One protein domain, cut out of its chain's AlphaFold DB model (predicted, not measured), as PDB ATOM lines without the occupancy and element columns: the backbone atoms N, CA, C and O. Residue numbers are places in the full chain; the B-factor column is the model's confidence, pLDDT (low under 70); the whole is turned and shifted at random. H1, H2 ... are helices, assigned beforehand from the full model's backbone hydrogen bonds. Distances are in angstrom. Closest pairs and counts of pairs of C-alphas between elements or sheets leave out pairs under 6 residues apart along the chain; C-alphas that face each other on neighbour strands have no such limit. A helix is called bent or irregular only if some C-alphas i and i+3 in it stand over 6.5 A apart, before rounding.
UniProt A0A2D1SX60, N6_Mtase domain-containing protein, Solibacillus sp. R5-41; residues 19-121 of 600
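AT A GLANCE: This is residues 19 to 121 of the 600 residues of the protein "N6_Mtase domain-containing protein" of Solibacillus sp. R5-41 (UniProt A0A2D1SX60). The longest helix, H5, bends sharply into an L whose two arms, H5a and H5b, both pack on H3, the helix through the middle. H6 and H2 pack on H3 away from H5a, H4 folds back along H5a, and H1 lies farthest out, beside H6. The printed part has 103 residues with six named helices, H1 to H6 in chain order, and no named strand: all helix, mostly crossed packing. It is compact, radius of gyration of the C-alphas 13.3 A, and rounded, spanning 34 by 34 by 25 A.

IN THESE COORDINATES: Find C-alpha 85 at (229.036, 227.400, 225.389), where H5, residues 85 to 108, begins. By its hydrogen bonds it was assigned as one helix, but it is bent: C-alphas 97 and 100 are 8.4 A apart, between H5a, residues 85 to 97, 18.4 A, and H5b, residues 100 to 108, 12.9 A. H3, residues 46 to 65, spans 29.0 A and is irregular, with C-alphas 47 and 50 7.2 A apart. Look next for H1 at 19 to 24, H2 at 30 to 40, H4 at 74 to 81, and H6 at 111 to 120, ending at (250.917, 226.550, 214.954).

HOW THE PARTS SIT: At the hub, H3, residues 56 to 64 alone touch H5b, closest at C-alphas Thr 60 and Ile 102, 5.1 A. H6 touches H3 at a shallow tilt of 33 degrees, only just short of steep, closest at C-alphas Val 54 and Ile 118, 5.2 A. H4 and H5a form a helical hairpin, closest at C-alphas Ala 75 and Asn 92, 6.1 A. O i to N i+4 pairs are all within hydrogen-bond range except in H3, 14 of 16, and H5b, 3 of 5.

THE WHOLE: C-alphas Lys 19 and Ala 42 are farthest apart, 37.7 A. The printed part has no cut, no link is long, and no printed residue has pLDDT under 70.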
ATOM      1  N   LYS A  19     252.160 211.708 211.967       89.19
ATOM      2  CA  LYS A  19     252.869 211.950 210.706       89.19
ATOM      3  C   LYS A  19     252.299 213.186 210.017       89.19
ATOM      4  O   LYS A  19     253.077 214.055 209.622       89.19
ATOM      5  N   LYS A  20     250.971 213.293 209.926       90.31
ATOM      6  CA  LYS A  20     250.302 214.454 209.336       90.31
ATOM      7  C   LYS A  20     250.525 215.714 210.169       90.31
ATOM      8  O   LYS A  20     250.788 216.765 209.599       90.31
ATOM      9  N   TYR A  21     250.524 215.612 211.497       90.88
ATOM     10  CA  TYR A  21     250.852 216.727 212.390       90.88
ATOM     11  C   TYR A  21     252.247 217.314 212.106       90.88
ATOM     12  O   TYR A  21     252.388 218.525 211.954       90.88
ATOM     13  N   ILE A  22     253.268 216.461 211.945       91.31
ATOM     14  CA  ILE A  22     254.642 216.883 211.600       91.31
ATOM     15  C   ILE A  22     254.723 217.487 210.188       91.31
ATOM     16  O   ILE A  22     255.538 218.373 209.935       91.31
ATOM     17  N   GLU A  23     253.912 217.002 209.248       93.31
ATOM     18  CA  GLU A  23     253.831 217.564 207.898       93.31
ATOM     19  C   GLU A  23     253.240 218.981 207.917       93.31
ATOM     20  O   GLU A  23     253.823 219.895 207.336       93.31
ATOM     21  N   LEU A  24     252.139 219.183 208.648       94.00
ATOM     22  CA  LEU A  24     251.475 220.483 208.780       94.00
ATOM     23  C   LEU A  24     252.349 221.521 209.499       94.00
ATOM     24  O   LEU A  24     252.323 222.688 209.126       94.00
ATOM     25  N   GLN A  25     253.207 221.111 210.442       91.81
ATOM     26  CA  GLN A  25     254.207 222.010 211.048       91.81
ATOM     27  C   GLN A  25     255.138 222.670 210.020       91.81
ATOM     28  O   GLN A  25     255.708 223.723 210.293       91.81
ATOM     29  N   LYS A  26     255.330 222.044 208.853       93.94
ATOM     30  CA  LYS A  26     256.199 222.541 207.777       93.94
ATOM     31  C   LYS A  26     255.432 223.294 206.690       93.94
ATOM     32  O   LYS A  26     256.062 223.806 205.764       93.94
ATOM     33  N   LYS A  27     254.098 223.325 206.750       95.50
ATOM     34  CA  LYS A  27     253.267 224.005 205.756       95.50
ATOM     35  C   LYS A  27     253.390 225.513 205.951       95.50
ATOM     36  O   LYS A  27     253.151 226.033 207.038       95.50
ATOM     37  N   ASP A  28     253.742 226.212 204.880       95.31
ATOM     38  CA  ASP A  28     253.817 227.668 204.897       95.31
ATOM     39  C   ASP A  28     252.409 228.278 204.896       95.31
ATOM     40  O   ASP A  28     251.633 228.100 203.954       95.31
ATOM     41  N   TYR A  29     252.093 229.015 205.958       96.44
ATOM     42  CA  TYR A  29     250.857 229.779 206.097       96.44
ATOM     43  C   TYR A  29     251.096 231.297 206.112       96.44
ATOM     44  O   TYR A  29     250.167 232.062 206.365       96.44
ATOM     45  N   THR A  30     252.307 231.768 205.796       95.19
ATOM     46  CA  THR A  30     252.703 233.181 205.932       95.19
ATOM     47  C   THR A  30     251.817 234.119 205.105       95.19
ATOM     48  O   THR A  30     251.414 235.183 205.571       95.19
ATOM     49  N   ASN A  31     251.457 233.727 203.878       96.00
ATOM     50  CA  ASN A  31     250.568 234.526 203.029       96.00
ATOM     51  C   ASN A  31     249.137 234.620 203.601       96.00
ATOM     52  O   ASN A  31     248.501 235.680 203.555       96.00
ATOM     53  N   PHE A  32     248.647 233.517 204.177       96.69
ATOM     54  CA  PHE A  32     247.359 233.488 204.866       96.69
ATOM     55  C   PHE A  32     247.376 234.419 206.078       96.69
ATOM     56  O   PHE A  32     246.536 235.312 206.174       96.69
ATOM     57  N   GLU A  33     248.381 234.277 206.943       95.69
ATOM     58  CA  GLU A  33     248.565 235.113 208.128       95.69
ATOM     59  C   GLU A  33     248.680 236.601 207.773       95.69
ATOM     60  O   GLU A  33     248.036 237.437 208.409       95.69
ATOM     61  N   TRP A  34     249.440 236.949 206.731       94.56
ATOM     62  CA  TRP A  34     249.571 238.330 206.264       94.56
ATOM     63  C   TRP A  34     248.234 238.903 205.785       94.56
ATOM     64  O   TRP A  34     247.864 240.015 206.171       94.56
ATOM     65  N   THR A  35     247.491 238.139 204.976       94.50
ATOM     66  CA  THR A  35     246.164 238.543 204.485       94.50
ATOM     67  C   THR A  35     245.215 238.773 205.656       94.50
ATOM     68  O   THR A  35     244.610 239.839 205.758       94.50
ATOM     69  N   LEU A  36     245.133 237.800 206.563       94.19
ATOM     70  CA  LEU A  36     244.253 237.835 207.722       94.19
ATOM     71  C   LEU A  36     244.590 239.002 208.652       94.19
ATOM     72  O   LEU A  36     243.716 239.785 209.007       94.19
ATOM     73  N   THR A  37     245.868 239.171 208.991       91.62
ATOM     74  CA  THR A  37     246.328 240.253 209.868       91.62
ATOM     75  C   THR A  37     246.017 241.622 209.268       91.62
ATOM     76  O   THR A  37     245.582 242.516 209.987       91.62
ATOM     77  N   ASN A  38     246.198 241.811 207.957       92.38
ATOM     78  CA  ASN A  38     245.842 243.073 207.304       92.38
ATOM     79  C   ASN A  38     244.345 243.368 207.362       92.38
ATOM     80  O   ASN A  38     243.975 244.518 207.588       92.38
ATOM     81  N   SER A  39     243.502 242.350 207.202       92.88
ATOM     82  CA  SER A  39     242.057 242.504 207.353       92.88
ATOM     83  C   SER A  39     241.673 242.836 208.798       92.88
ATOM     84  O   SER A  39     240.869 243.736 209.017       92.88
ATOM     85  N   LEU A  40     242.286 242.178 209.788       92.38
ATOM     86  CA  LEU A  40     242.000 242.402 211.211       92.38
ATOM     87  C   LEU A  40     242.515 243.750 211.735       92.38
ATOM     88  O   LEU A  40     241.922 244.305 212.656       92.38
ATOM     89  N   ARG A  41     243.583 244.313 211.154       90.56
ATOM     90  CA  ARG A  41     244.179 245.594 211.588       90.56
ATOM     91  C   ARG A  41     243.197 246.761 211.634       90.56
ATOM     92  O   ARG A  41     243.410 247.680 212.418       90.56
ATOM     93  N   ALA A  42     242.162 246.744 210.798       87.25
ATOM     94  CA  ALA A  42     241.154 247.800 210.767       87.25
ATOM     95  C   ALA A  42     240.128 247.703 211.913       87.25
ATOM     96  O   ALA A  42     239.420 248.676 212.165       87.25
ATOM     97  N   PHE A  43     240.050 246.558 212.599       88.94
ATOM     98  CA  PHE A  43     238.977 246.241 213.549       88.94
ATOM     99  C   PHE A  43     239.482 245.837 214.939       88.94
ATOM    100  O   PHE A  43     238.760 246.001 215.917       88.94
ATOM    101  N   CYS A  44     240.716 245.337 215.046       88.00
ATOM    102  CA  CYS A  44     241.258 244.772 216.280       88.00
ATOM    103  C   CYS A  44     242.609 245.392 216.660       88.00
ATOM    104  O   CYS A  44     243.395 245.826 215.808       88.00
ATOM    105  N   VAL A  45     242.921 245.363 217.956       87.75
ATOM    106  CA  VAL A  45     244.257 245.700 218.467       87.75
ATOM    107  C   VAL A  45     245.213 244.503 218.335       87.75
ATOM    108  O   VAL A  45     244.755 243.360 218.310       87.75
ATOM    109  N   PRO A  46     246.544 244.718 218.288       84.31
ATOM    110  CA  PRO A  46     247.514 243.637 218.081       84.31
ATOM    111  C   PRO A  46     247.434 242.455 219.056       84.31
ATOM    112  O   PRO A  46     247.744 241.331 218.661       84.31
ATOM    113  N   ASP A  47     247.001 242.684 220.298       84.06
ATOM    114  CA  ASP A  47     246.835 241.626 221.305       84.06
ATOM    115  C   ASP A  47     245.700 240.643 220.973       84.06
ATOM    116  O   ASP A  47     245.710 239.505 221.435       84.06
ATOM    117  N   GLU A  48     244.740 241.042 220.138       87.94
ATOM    118  CA  GLU A  48     243.600 240.205 219.751       87.94
ATOM    119  C   GLU A  48     243.859 239.399 218.472       87.94
ATOM    120  O   GLU A  48     243.099 238.477 218.169       87.94
ATOM    121  N   TYR A  49     244.927 239.713 217.724       91.06
ATOM    122  CA  TYR A  49     245.179 239.136 216.399       91.06
ATOM    123  C   TYR A  49     245.260 237.617 216.412       91.06
ATOM    124  O   TYR A  49     244.711 236.993 215.509       91.06
ATOM    125  N   LEU A  50     245.881 237.013 217.429       92.12
ATOM    126  CA  LEU A  50     245.968 235.556 217.488       92.12
ATOM    127  C   LEU A  50     244.593 234.925 217.716       92.12
ATOM    128  O   LEU A  50     244.192 234.037 216.975       92.12
ATOM    129  N   VAL A  51     243.854 235.393 218.723       93.88
ATOM    130  CA  VAL A  51     242.568 234.795 219.111       93.88
ATOM    131  C   VAL A  51     241.544 234.987 217.996       93.88
ATOM    132  O   VAL A  51     240.922 234.023 217.555       93.88
ATOM    133  N   LYS A  52     241.403 236.218 217.483       95.12
ATOM    134  CA  LYS A  52     240.512 236.527 216.356       95.12
ATOM    135  C   LYS A  52     240.962 235.819 215.085       95.12
ATOM    136  O   LYS A  52     240.124 235.259 214.385       95.12
ATOM    137  N   GLY A  53     242.263 235.795 214.810       96.12
ATOM    138  CA  GLY A  53     242.817 235.129 213.642       96.12
ATOM    139  C   GLY A  53     242.530 233.631 213.645       96.12
ATOM    140  O   GLY A  53     241.996 233.107 212.669       96.12
ATOM    141  N   VAL A  54     242.808 232.943 214.755       97.12
ATOM    142  CA  VAL A  54     242.524 231.508 214.915       97.12
ATOM    143  C   VAL A  54     241.024 231.232 214.801       97.12
ATOM    144  O   VAL A  54     240.636 230.282 214.125       97.12
ATOM    145  N   SER A  55     240.167 232.079 215.383       97.81
ATOM    146  CA  SER A  55     238.714 231.968 215.227       97.81
ATOM    147  C   SER A  55     238.255 232.128 213.777       97.81
ATOM    148  O   SER A  55     237.498 231.291 213.297       97.81
ATOM    149  N   VAL A  56     238.727 233.149 213.055       98.00
ATOM    150  CA  VAL A  56     238.391 233.339 211.635       98.00
ATOM    151  C   VAL A  56     238.887 232.156 210.807       98.00
ATOM    152  O   VAL A  56     238.117 231.604 210.032       98.00
ATOM    153  N   ALA A  57     240.128 231.707 211.006       98.25
ATOM    154  CA  ALA A  57     240.680 230.551 210.302       98.25
ATOM    155  C   ALA A  57     239.862 229.272 210.548       98.25
ATOM    156  O   ALA A  57     239.587 228.528 209.607       98.25
ATOM    157  N   PHE A  58     239.434 229.039 211.791       98.19
ATOM    158  CA  PHE A  58     238.598 227.898 212.154       98.19
ATOM    159  C   PHE A  58     237.209 227.961 211.526       98.19
ATOM    160  O   PHE A  58     236.742 226.967 210.981       98.19
ATOM    161  N   LEU A  59     236.562 229.125 211.541       98.19
ATOM    162  CA  LEU A  59     235.261 229.308 210.899       98.19
ATOM    163  C   LEU A  59     235.348 229.148 209.378       98.19
ATOM    164  O   LEU A  59     234.466 228.533 208.784       98.19
ATOM    165  N   THR A  60     236.430 229.630 208.761       98.00
ATOM    166  CA  THR A  60     236.732 229.393 207.344       98.00
ATOM    167  C   THR A  60     236.895 227.903 207.065       98.00
ATOM    168  O   THR A  60     236.326 227.405 206.099       98.00
ATOM    169  N   LEU A  61     237.622 227.170 207.916       96.69
ATOM    170  CA  LEU A  61     237.794 225.722 207.785       96.69
ATOM    171  C   LEU A  61     236.458 224.981 207.915       96.69
ATOM    172  O   LEU A  61     236.125 224.185 207.041       96.69
ATOM    173  N   LEU A  62     235.672 225.285 208.955       94.50
ATOM    174  CA  LEU A  62     234.347 224.698 209.157       94.50
ATOM    175  C   LEU A  62     233.454 224.946 207.944       94.50
ATOM    176  O   LEU A  62     232.890 224.005 207.399       94.50
ATOM    177  N   TRP A  63     233.368 226.194 207.478       95.25
ATOM    178  CA  TRP A  63     232.557 226.526 206.313       95.25
ATOM    179  C   TRP A  63     233.061 225.852 205.039       95.25
ATOM    180  O   TRP A  63     232.260 225.459 204.195       95.25
ATOM    181  N   LYS A  64     234.377 225.692 204.880       94.25
ATOM    182  CA  LYS A  64     234.963 224.971 203.747       94.25
ATOM    183  C   LYS A  64     234.537 223.500 203.729       94.25
ATOM    184  O   LYS A  64     234.213 223.007 202.653       94.25
ATOM    185  N   GLN A  65     234.479 222.864 204.898       91.44
ATOM    186  CA  GLN A  65     234.110 221.456 205.087       91.44
ATOM    187  C   GLN A  65     232.591 221.206 205.128       91.44
ATOM    188  O   GLN A  65     232.154 220.060 205.053       91.44
ATOM    189  N   THR A  66     231.772 222.254 205.244       90.62
ATOM    190  CA  THR A  66     230.312 222.135 205.246       90.62
ATOM    191  C   THR A  66     229.775 221.694 203.883       90.62
ATOM    192  O   THR A  66     229.877 222.420 202.888       90.62
ATOM    193  N   GLU A  67     229.125 220.531 203.864       84.25
ATOM    194  CA  GLU A  67     228.303 220.064 202.745       84.25
ATOM    195  C   GLU A  67     226.958 220.817 202.691       84.25
ATOM    196  O   GLU A  67     226.466 221.316 203.701       84.25
ATOM    197  N   GLU A  68     226.352 220.916 201.501       84.81
ATOM    198  CA  GLU A  68     225.039 221.554 201.286       84.81
ATOM    199  C   GLU A  68     224.899 222.981 201.869       84.81
ATOM    200  O   GLU A  68     223.908 223.313 202.523       84.81
ATOM    201  N   LYS A  69     225.868 223.865 201.582       86.81
ATOM    202  CA  LYS A  69     225.907 225.270 202.053       86.81
ATOM    203  C   LYS A  69     224.613 226.069 201.830       86.81
ATOM    204  O   LYS A  69     224.346 227.005 202.573       86.81
ATOM    205  N   GLU A  70     223.801 225.696 200.842       86.81
ATOM    206  CA  GLU A  70     222.505 226.322 200.539       86.81
ATOM    207  C   GLU A  70     221.415 226.044 201.593       86.81
ATOM    208  O   GLU A  70     220.426 226.771 201.659       86.81
ATOM    209  N   LYS A  71     221.573 224.997 202.415       87.94
ATOM    210  CA  LYS A  71     220.571 224.550 203.399       87.94
ATOM    211  C   LYS A  71     220.956 224.835 204.851       87.94
ATOM    212  O   LYS A  71     220.228 224.442 205.760       87.94
ATOM    213  N   THR A  72     222.090 225.487 205.090       91.88
ATOM    214  CA  THR A  72     222.610 225.730 206.438       91.88
ATOM    215  C   THR A  72     223.182 227.136 206.573       91.88
ATOM    216  O   THR A  72     223.324 227.876 205.603       91.88
ATOM    217  N   THR A  73     223.494 227.527 207.803       93.19
ATOM    218  CA  THR A  73     224.167 228.788 208.114       93.19
ATOM    219  C   THR A  73     225.402 228.501 208.951       93.19
ATOM    220  O   THR A  73     225.471 227.490 209.651       93.19
ATOM    221  N   LEU A  74     226.375 229.410 208.926       93.38
ATOM    222  CA  LEU A  74     227.581 229.264 209.741       93.38
ATOM    223  C   LEU A  74     227.252 229.139 211.242       93.38
ATOM    224  O   LEU A  74     227.865 228.332 211.927       93.38
ATOM    225  N   ALA A  75     226.230 229.849 211.735       93.81
ATOM    226  CA  ALA A  75     225.767 229.743 213.123       93.81
ATOM    227  C   ALA A  75     225.255 228.334 213.485       93.81
ATOM    228  O   ALA A  75     225.570 227.813 214.558       93.81
ATOM    229  N   LEU A  76     224.511 227.682 212.580       93.94
ATOM    230  CA  LEU A  76     224.052 226.301 212.777       93.94
ATOM    231  C   LEU A  76     225.228 225.317 212.791       93.94
ATOM    232  O   LEU A  76     225.277 224.439 213.650       93.94
ATOM    233  N   VAL A  77     226.205 225.506 211.897       93.75
ATOM    234  CA  VAL A  77     227.429 224.688 211.855       93.75
ATOM    235  C   VAL A  77     228.232 224.833 213.154       93.75
ATOM    236  O   VAL A  77     228.676 223.831 213.711       93.75
ATOM    237  N   ILE A  78     228.376 226.058 213.675       95.06
ATOM    238  CA  ILE A  78     229.036 226.314 214.966       95.06
ATOM    239  C   ILE A  78     228.321 225.549 216.088       95.06
ATOM    240  O   ILE A  78     228.973 224.794 216.803       95.06
ATOM    241  N   SER A  79     226.994 225.678 216.191       93.56
ATOM    242  CA  SER A  79     226.182 225.026 217.238       93.56
ATOM    243  C   SER A  79     226.273 223.488 217.184       93.56
ATOM    244  O   SER A  79     226.212 222.781 218.194       93.56
ATOM    245  N   GLU A  80     226.425 222.925 215.982       91.81
ATOM    246  CA  GLU A  80     226.589 221.484 215.805       91.81
ATOM    247  C   GLU A  80     227.972 221.005 216.273       91.81
ATOM    248  O   GLU A  80     228.064 219.984 216.969       91.81
ATOM    249  N   LYS A  81     229.039 221.727 215.905       90.31
ATOM    250  CA  LYS A  81     230.435 221.287 216.077       90.31
ATOM    251  C   LYS A  81     231.077 221.723 217.392       90.31
ATOM    252  O   LYS A  81     231.955 221.024 217.890       90.31
ATOM    253  N   VAL A  82     230.655 222.845 217.965       91.81
ATOM    254  CA  VAL A  82     231.247 223.430 219.175       91.81
ATOM    255  C   VAL A  82     230.307 223.182 220.346       91.81
ATOM    256  O   VAL A  82     229.149 223.570 220.305       91.81
ATOM    257  N   LYS A  83     230.790 222.478 221.377       88.81
ATOM    258  CA  LYS A  83     229.981 222.110 222.557       88.81
ATOM    259  C   LYS A  83     230.230 222.980 223.782       88.81
ATOM    260  O   LYS A  83     229.406 222.989 224.688       88.81
ATOM    261  N   ASP A  84     231.363 223.669 223.827       90.25
ATOM    262  CA  ASP A  84     231.659 224.614 224.899       90.25
ATOM    263  C   ASP A  84     230.897 225.923 224.656       90.25
ATOM    264  O   ASP A  84     231.182 226.625 223.687       90.25
ATOM    265  N   GLU A  85     229.948 226.252 225.537       92.00
ATOM    266  CA  GLU A  85     229.036 227.400 225.389       92.00
ATOM    267  C   GLU A  85     229.786 228.733 225.238       92.00
ATOM    268  O   GLU A  85     229.405 229.598 224.448       92.00
ATOM    269  N   THR A  86     230.890 228.896 225.972       91.94
ATOM    270  CA  THR A  86     231.707 230.116 225.934       91.94
ATOM    271  C   THR A  86     232.381 230.279 224.572       91.94
ATOM    272  O   THR A  86     232.356 231.361 223.979       91.94
ATOM    273  N   THR A  87     232.949 229.194 224.050       95.12
ATOM    274  CA  THR A  87     233.584 229.151 222.730       95.12
ATOM    275  C   THR A  87     232.559 229.320 221.619       95.12
ATOM    276  O   THR A  87     232.796 230.086 220.688       95.12
ATOM    277  N   GLU A  88     231.407 228.662 221.728       96.62
ATOM    278  CA  GLU A  88     230.301 228.776 220.778       96.62
ATOM    279  C   GLU A  88     229.807 230.225 220.681       96.62
ATOM    280  O   GLU A  88     229.720 230.789 219.588       96.62
ATOM    281  N   HIS A  89     229.544 230.868 221.823       96.81
ATOM    282  CA  HIS A  89     229.112 232.261 221.868       96.81
ATOM    283  C   HIS A  89     230.161 233.200 221.257       96.81
ATOM    284  O   HIS A  89     229.834 234.052 220.428       96.81
ATOM    285  N   TYR A  90     231.435 233.022 221.619       96.94
ATOM    286  CA  TYR A  90     232.523 233.829 221.070       96.94
ATOM    287  C   TYR A  90     232.644 233.671 219.547       96.94
ATOM    288  O   TYR A  90     232.764 234.665 218.828       96.94
ATOM    289  N   LEU A  91     232.571 232.439 219.039       97.88
ATOM    290  CA  LEU A  91     232.649 232.149 217.609       97.88
ATOM    291  C   LEU A  91     231.459 232.708 216.831       97.88
ATOM    292  O   LEU A  91     231.661 233.225 215.737       97.88
ATOM    293  N   ASN A  92     230.247 232.675 217.390       97.88
ATOM    294  CA  ASN A  92     229.087 233.315 216.769       97.88
ATOM    295  C   ASN A  92     229.275 234.836 216.635       97.88
ATOM    296  O   ASN A  92     228.959 235.402 215.588       97.88
ATOM    297  N   ASN A  93     229.866 235.493 217.638       96.88
ATOM    298  CA  ASN A  93     230.190 236.920 217.551       96.88
ATOM    299  C   ASN A  93     231.242 237.198 216.463       96.88
ATOM    300  O   ASN A  93     231.088 238.136 215.685       96.88
ATOM    301  N   VAL A  94     232.284 236.361 216.357       96.88
ATOM    302  CA  VAL A  94     233.291 236.469 215.283       96.88
ATOM    303  C   VAL A  94     232.668 236.219 213.908       96.88
ATOM    304  O   VAL A  94     232.975 236.946 212.969       96.88
ATOM    305  N   ALA A  95     231.778 235.234 213.780       97.06
ATOM    306  CA  ALA A  95     231.069 234.941 212.537       97.06
ATOM    307  C   ALA A  95     230.194 236.119 212.086       97.06
ATOM    308  O   ALA A  95     230.155 236.435 210.898       97.06
ATOM    309  N   PHE A  96     229.523 236.786 213.027       96.19
ATOM    310  CA  PHE A  96     228.739 237.988 212.751       96.19
ATOM    311  C   PHE A  96     229.624 239.158 212.297       96.19
ATOM    312  O   PHE A  96     229.314 239.821 211.311       96.19
ATOM    313  N   GLU A  97     230.736 239.393 212.994       95.38
ATOM    314  CA  GLU A  97     231.642 240.518 212.738       95.38
ATOM    315  C   GLU A  97     232.457 240.346 211.443       95.38
ATOM    316  O   GLU A  97     232.629 241.296 210.680       95.38
ATOM    317  N   PHE A  98     232.929 239.128 211.161       95.94
ATOM    318  CA  PHE A  98     233.878 238.832 210.080       95.94
ATOM    319  C   PHE A  98     233.325 237.887 209.004       95.94
ATOM    320  O   PHE A  98     234.103 237.318 208.240       95.94
ATOM    321  N   GLY A  99     232.002 237.724 208.899       94.75
ATOM    322  CA  GLY A  99     231.367 236.788 207.961       94.75
ATOM    323  C   GLY A  99     231.839 236.939 206.511       94.75
ATOM    324  O   GLY A  99     232.237 235.957 205.892       94.75
ATOM    325  N   ASN A 100     231.896 238.173 205.993       94.38
ATOM    326  CA  ASN A 100     232.386 238.438 204.633       94.38
ATOM    327  C   ASN A 100     233.834 237.966 204.443       94.38
ATOM    328  O   ASN A 100     234.141 237.282 203.473       94.38
ATOM    329  N   LEU A 101     234.708 238.266 205.411       95.38
ATOM    330  CA  LEU A 101     236.103 237.831 205.378       95.38
ATOM    331  C   LEU A 101     236.213 236.299 205.410       95.38
ATOM    332  O   LEU A 101     237.006 235.730 204.669       95.38
ATOM    333  N   ILE A 102     235.418 235.625 206.245       96.81
ATOM    334  CA  ILE A 102     235.386 234.157 206.338       96.81
ATOM    335  C   ILE A 102     235.010 233.539 204.983       96.81
ATOM    336  O   ILE A 102     235.677 232.612 204.510       96.81
ATOM    337  N   PHE A 103     233.978 234.068 204.323       94.69
ATOM    338  CA  PHE A 103     233.549 233.581 203.011       94.69
ATOM    339  C   PHE A 103     234.599 233.845 201.927       94.69
ATOM    340  O   PHE A 103     234.956 232.912 201.210       94.69
ATOM    341  N   ASP A 104     235.186 235.043 201.883       94.88
ATOM    342  CA  ASP A 104     236.252 235.385 200.930       94.88
ATOM    343  C   ASP A 104     237.493 234.484 201.085       94.88
ATOM    344  O   ASP A 104     238.146 234.109 200.107       94.88
ATOM    345  N   LEU A 105     237.840 234.114 202.322       96.19
ATOM    346  CA  LEU A 105     238.985 233.245 202.607       96.19
ATOM    347  C   LEU A 105     238.721 231.770 202.266       96.19
ATOM    348  O   LEU A 105     239.681 231.041 202.005       96.19
ATOM    349  N   THR A 106     237.455 231.335 202.248       94.19
ATOM    350  CA  THR A 106     237.063 229.923 202.066       94.19
ATOM    351  C   THR A 106     237.543 229.359 200.731       94.19
ATOM    352  O   THR A 106     238.039 228.229 200.681       94.19
ATOM    353  N   ASP A 107     237.457 230.149 199.663       89.62
ATOM    354  CA  ASP A 107     237.849 229.722 198.315       89.62
ATOM    355  C   ASP A 107     239.318 230.033 197.998       89.62
ATOM    356  O   ASP A 107     239.900 229.455 197.081       89.62
ATOM    357  N   LYS A 108     239.950 230.915 198.780       95.88
ATOM    358  CA  LYS A 108     241.312 231.402 198.531       95.88
ATOM    359  C   LYS A 108     242.409 230.486 199.076       95.88
ATOM    360  O   LYS A 108     243.517 230.494 198.543       95.88
ATOM    361  N   TYR A 109     242.130 229.730 200.139       96.31
ATOM    362  CA  TYR A 109     243.143 228.942 200.847       96.31
ATOM    363  C   TYR A 109     242.766 227.461 200.982       96.31
ATOM    364  O   TYR A 109     241.595 227.093 201.096       96.31
ATOM    365  N   GLU A 110     243.784 226.599 200.947       95.62
ATOM    366  CA  GLU A 110     243.664 225.153 201.170       95.62
ATOM    367  C   GLU A 110     243.389 224.834 202.647       95.62
ATOM    368  O   GLU A 110     243.849 225.553 203.537       95.62
ATOM    369  N   GLU A 111     242.712 223.713 202.921       94.81
ATOM    370  CA  GLU A 111     242.441 223.257 204.296       94.81
ATOM    371  C   GLU A 111     243.721 223.108 205.120       94.81
ATOM    372  O   GLU A 111     243.778 223.557 206.260       94.81
ATOM    373  N   GLU A 112     244.778 222.551 204.531       95.19
ATOM    374  CA  GLU A 112     246.054 222.353 205.221       95.19
ATOM    375  C   GLU A 112     246.684 223.666 205.689       95.19
ATOM    376  O   GLU A 112     247.302 223.694 206.750       95.19
ATOM    377  N   VAL A 113     246.523 224.755 204.931       97.00
ATOM    378  CA  VAL A 113     247.031 226.081 205.319       97.00
ATOM    379  C   VAL A 113     246.256 226.607 206.527       97.00
ATOM    380  O   VAL A 113     246.866 227.086 207.482       97.00
ATOM    381  N   LEU A 114     244.926 226.461 206.515       97.31
ATOM    382  CA  LEU A 114     244.059 226.865 207.625       97.31
ATOM    383  C   LEU A 114     244.371 226.061 208.891       97.31
ATOM    384  O   LEU A 114     244.582 226.646 209.950       97.31
ATOM    385  N   ILE A 115     244.463 224.733 208.777       96.00
ATOM    386  CA  ILE A 115     244.782 223.838 209.896       96.00
ATOM    387  C   ILE A 115     246.166 224.165 210.464       96.00
ATOM    388  O   ILE A 115     246.319 224.258 211.681       96.00
ATOM    389  N   SER A 116     247.162 224.383 209.602       96.25
ATOM    390  CA  SER A 116     248.522 224.705 210.047       96.25
ATOM    391  C   SER A 116     248.564 226.033 210.801       96.25
ATOM    392  O   SER A 116     249.146 226.100 211.879       96.25
ATOM    393  N   TYR A 117     247.872 227.064 210.309       97.38
ATOM    394  CA  TYR A 117     247.750 228.324 211.039       97.38
ATOM    395  C   TYR A 117     247.039 228.138 212.390       97.38
ATOM    396  O   TYR A 117     247.537 228.593 213.415       97.38
ATOM    397  N   ILE A 118     245.907 227.426 212.427       96.62
ATOM    398  CA  ILE A 118     245.151 227.193 213.668       96.62
ATOM    399  C   ILE A 118     246.025 226.511 214.730       96.62
ATOM    400  O   ILE A 118     246.031 226.931 215.891       96.62
ATOM    401  N   LEU A 119     246.769 225.473 214.342       93.88
ATOM    402  CA  LEU A 119     247.571 224.672 215.265       93.88
ATOM    403  C   LEU A 119     248.889 225.341 215.672       93.88
ATOM    404  O   LEU A 119     249.318 225.139 216.807       93.88
ATOM    405  N   PHE A 120     249.522 226.117 214.785       93.88
ATOM    406  CA  PHE A 120     250.917 226.550 214.954       93.88
ATOM    407  C   PHE A 120     251.135 228.065 214.965       93.88
ATOM    408  O   PHE A 120     252.259 228.494 215.208       93.88
ATOM    409  N   ALA A 121     250.102 228.886 214.748       92.31
ATOM    410  CA  ALA A 121     250.242 230.329 214.918       92.31
ATOM    411  C   ALA A 121     250.649 230.660 216.363       92.31
ATOM    412  O   ALA A 121     249.994 230.255 217.328       92.31
TER     413      ALA A 121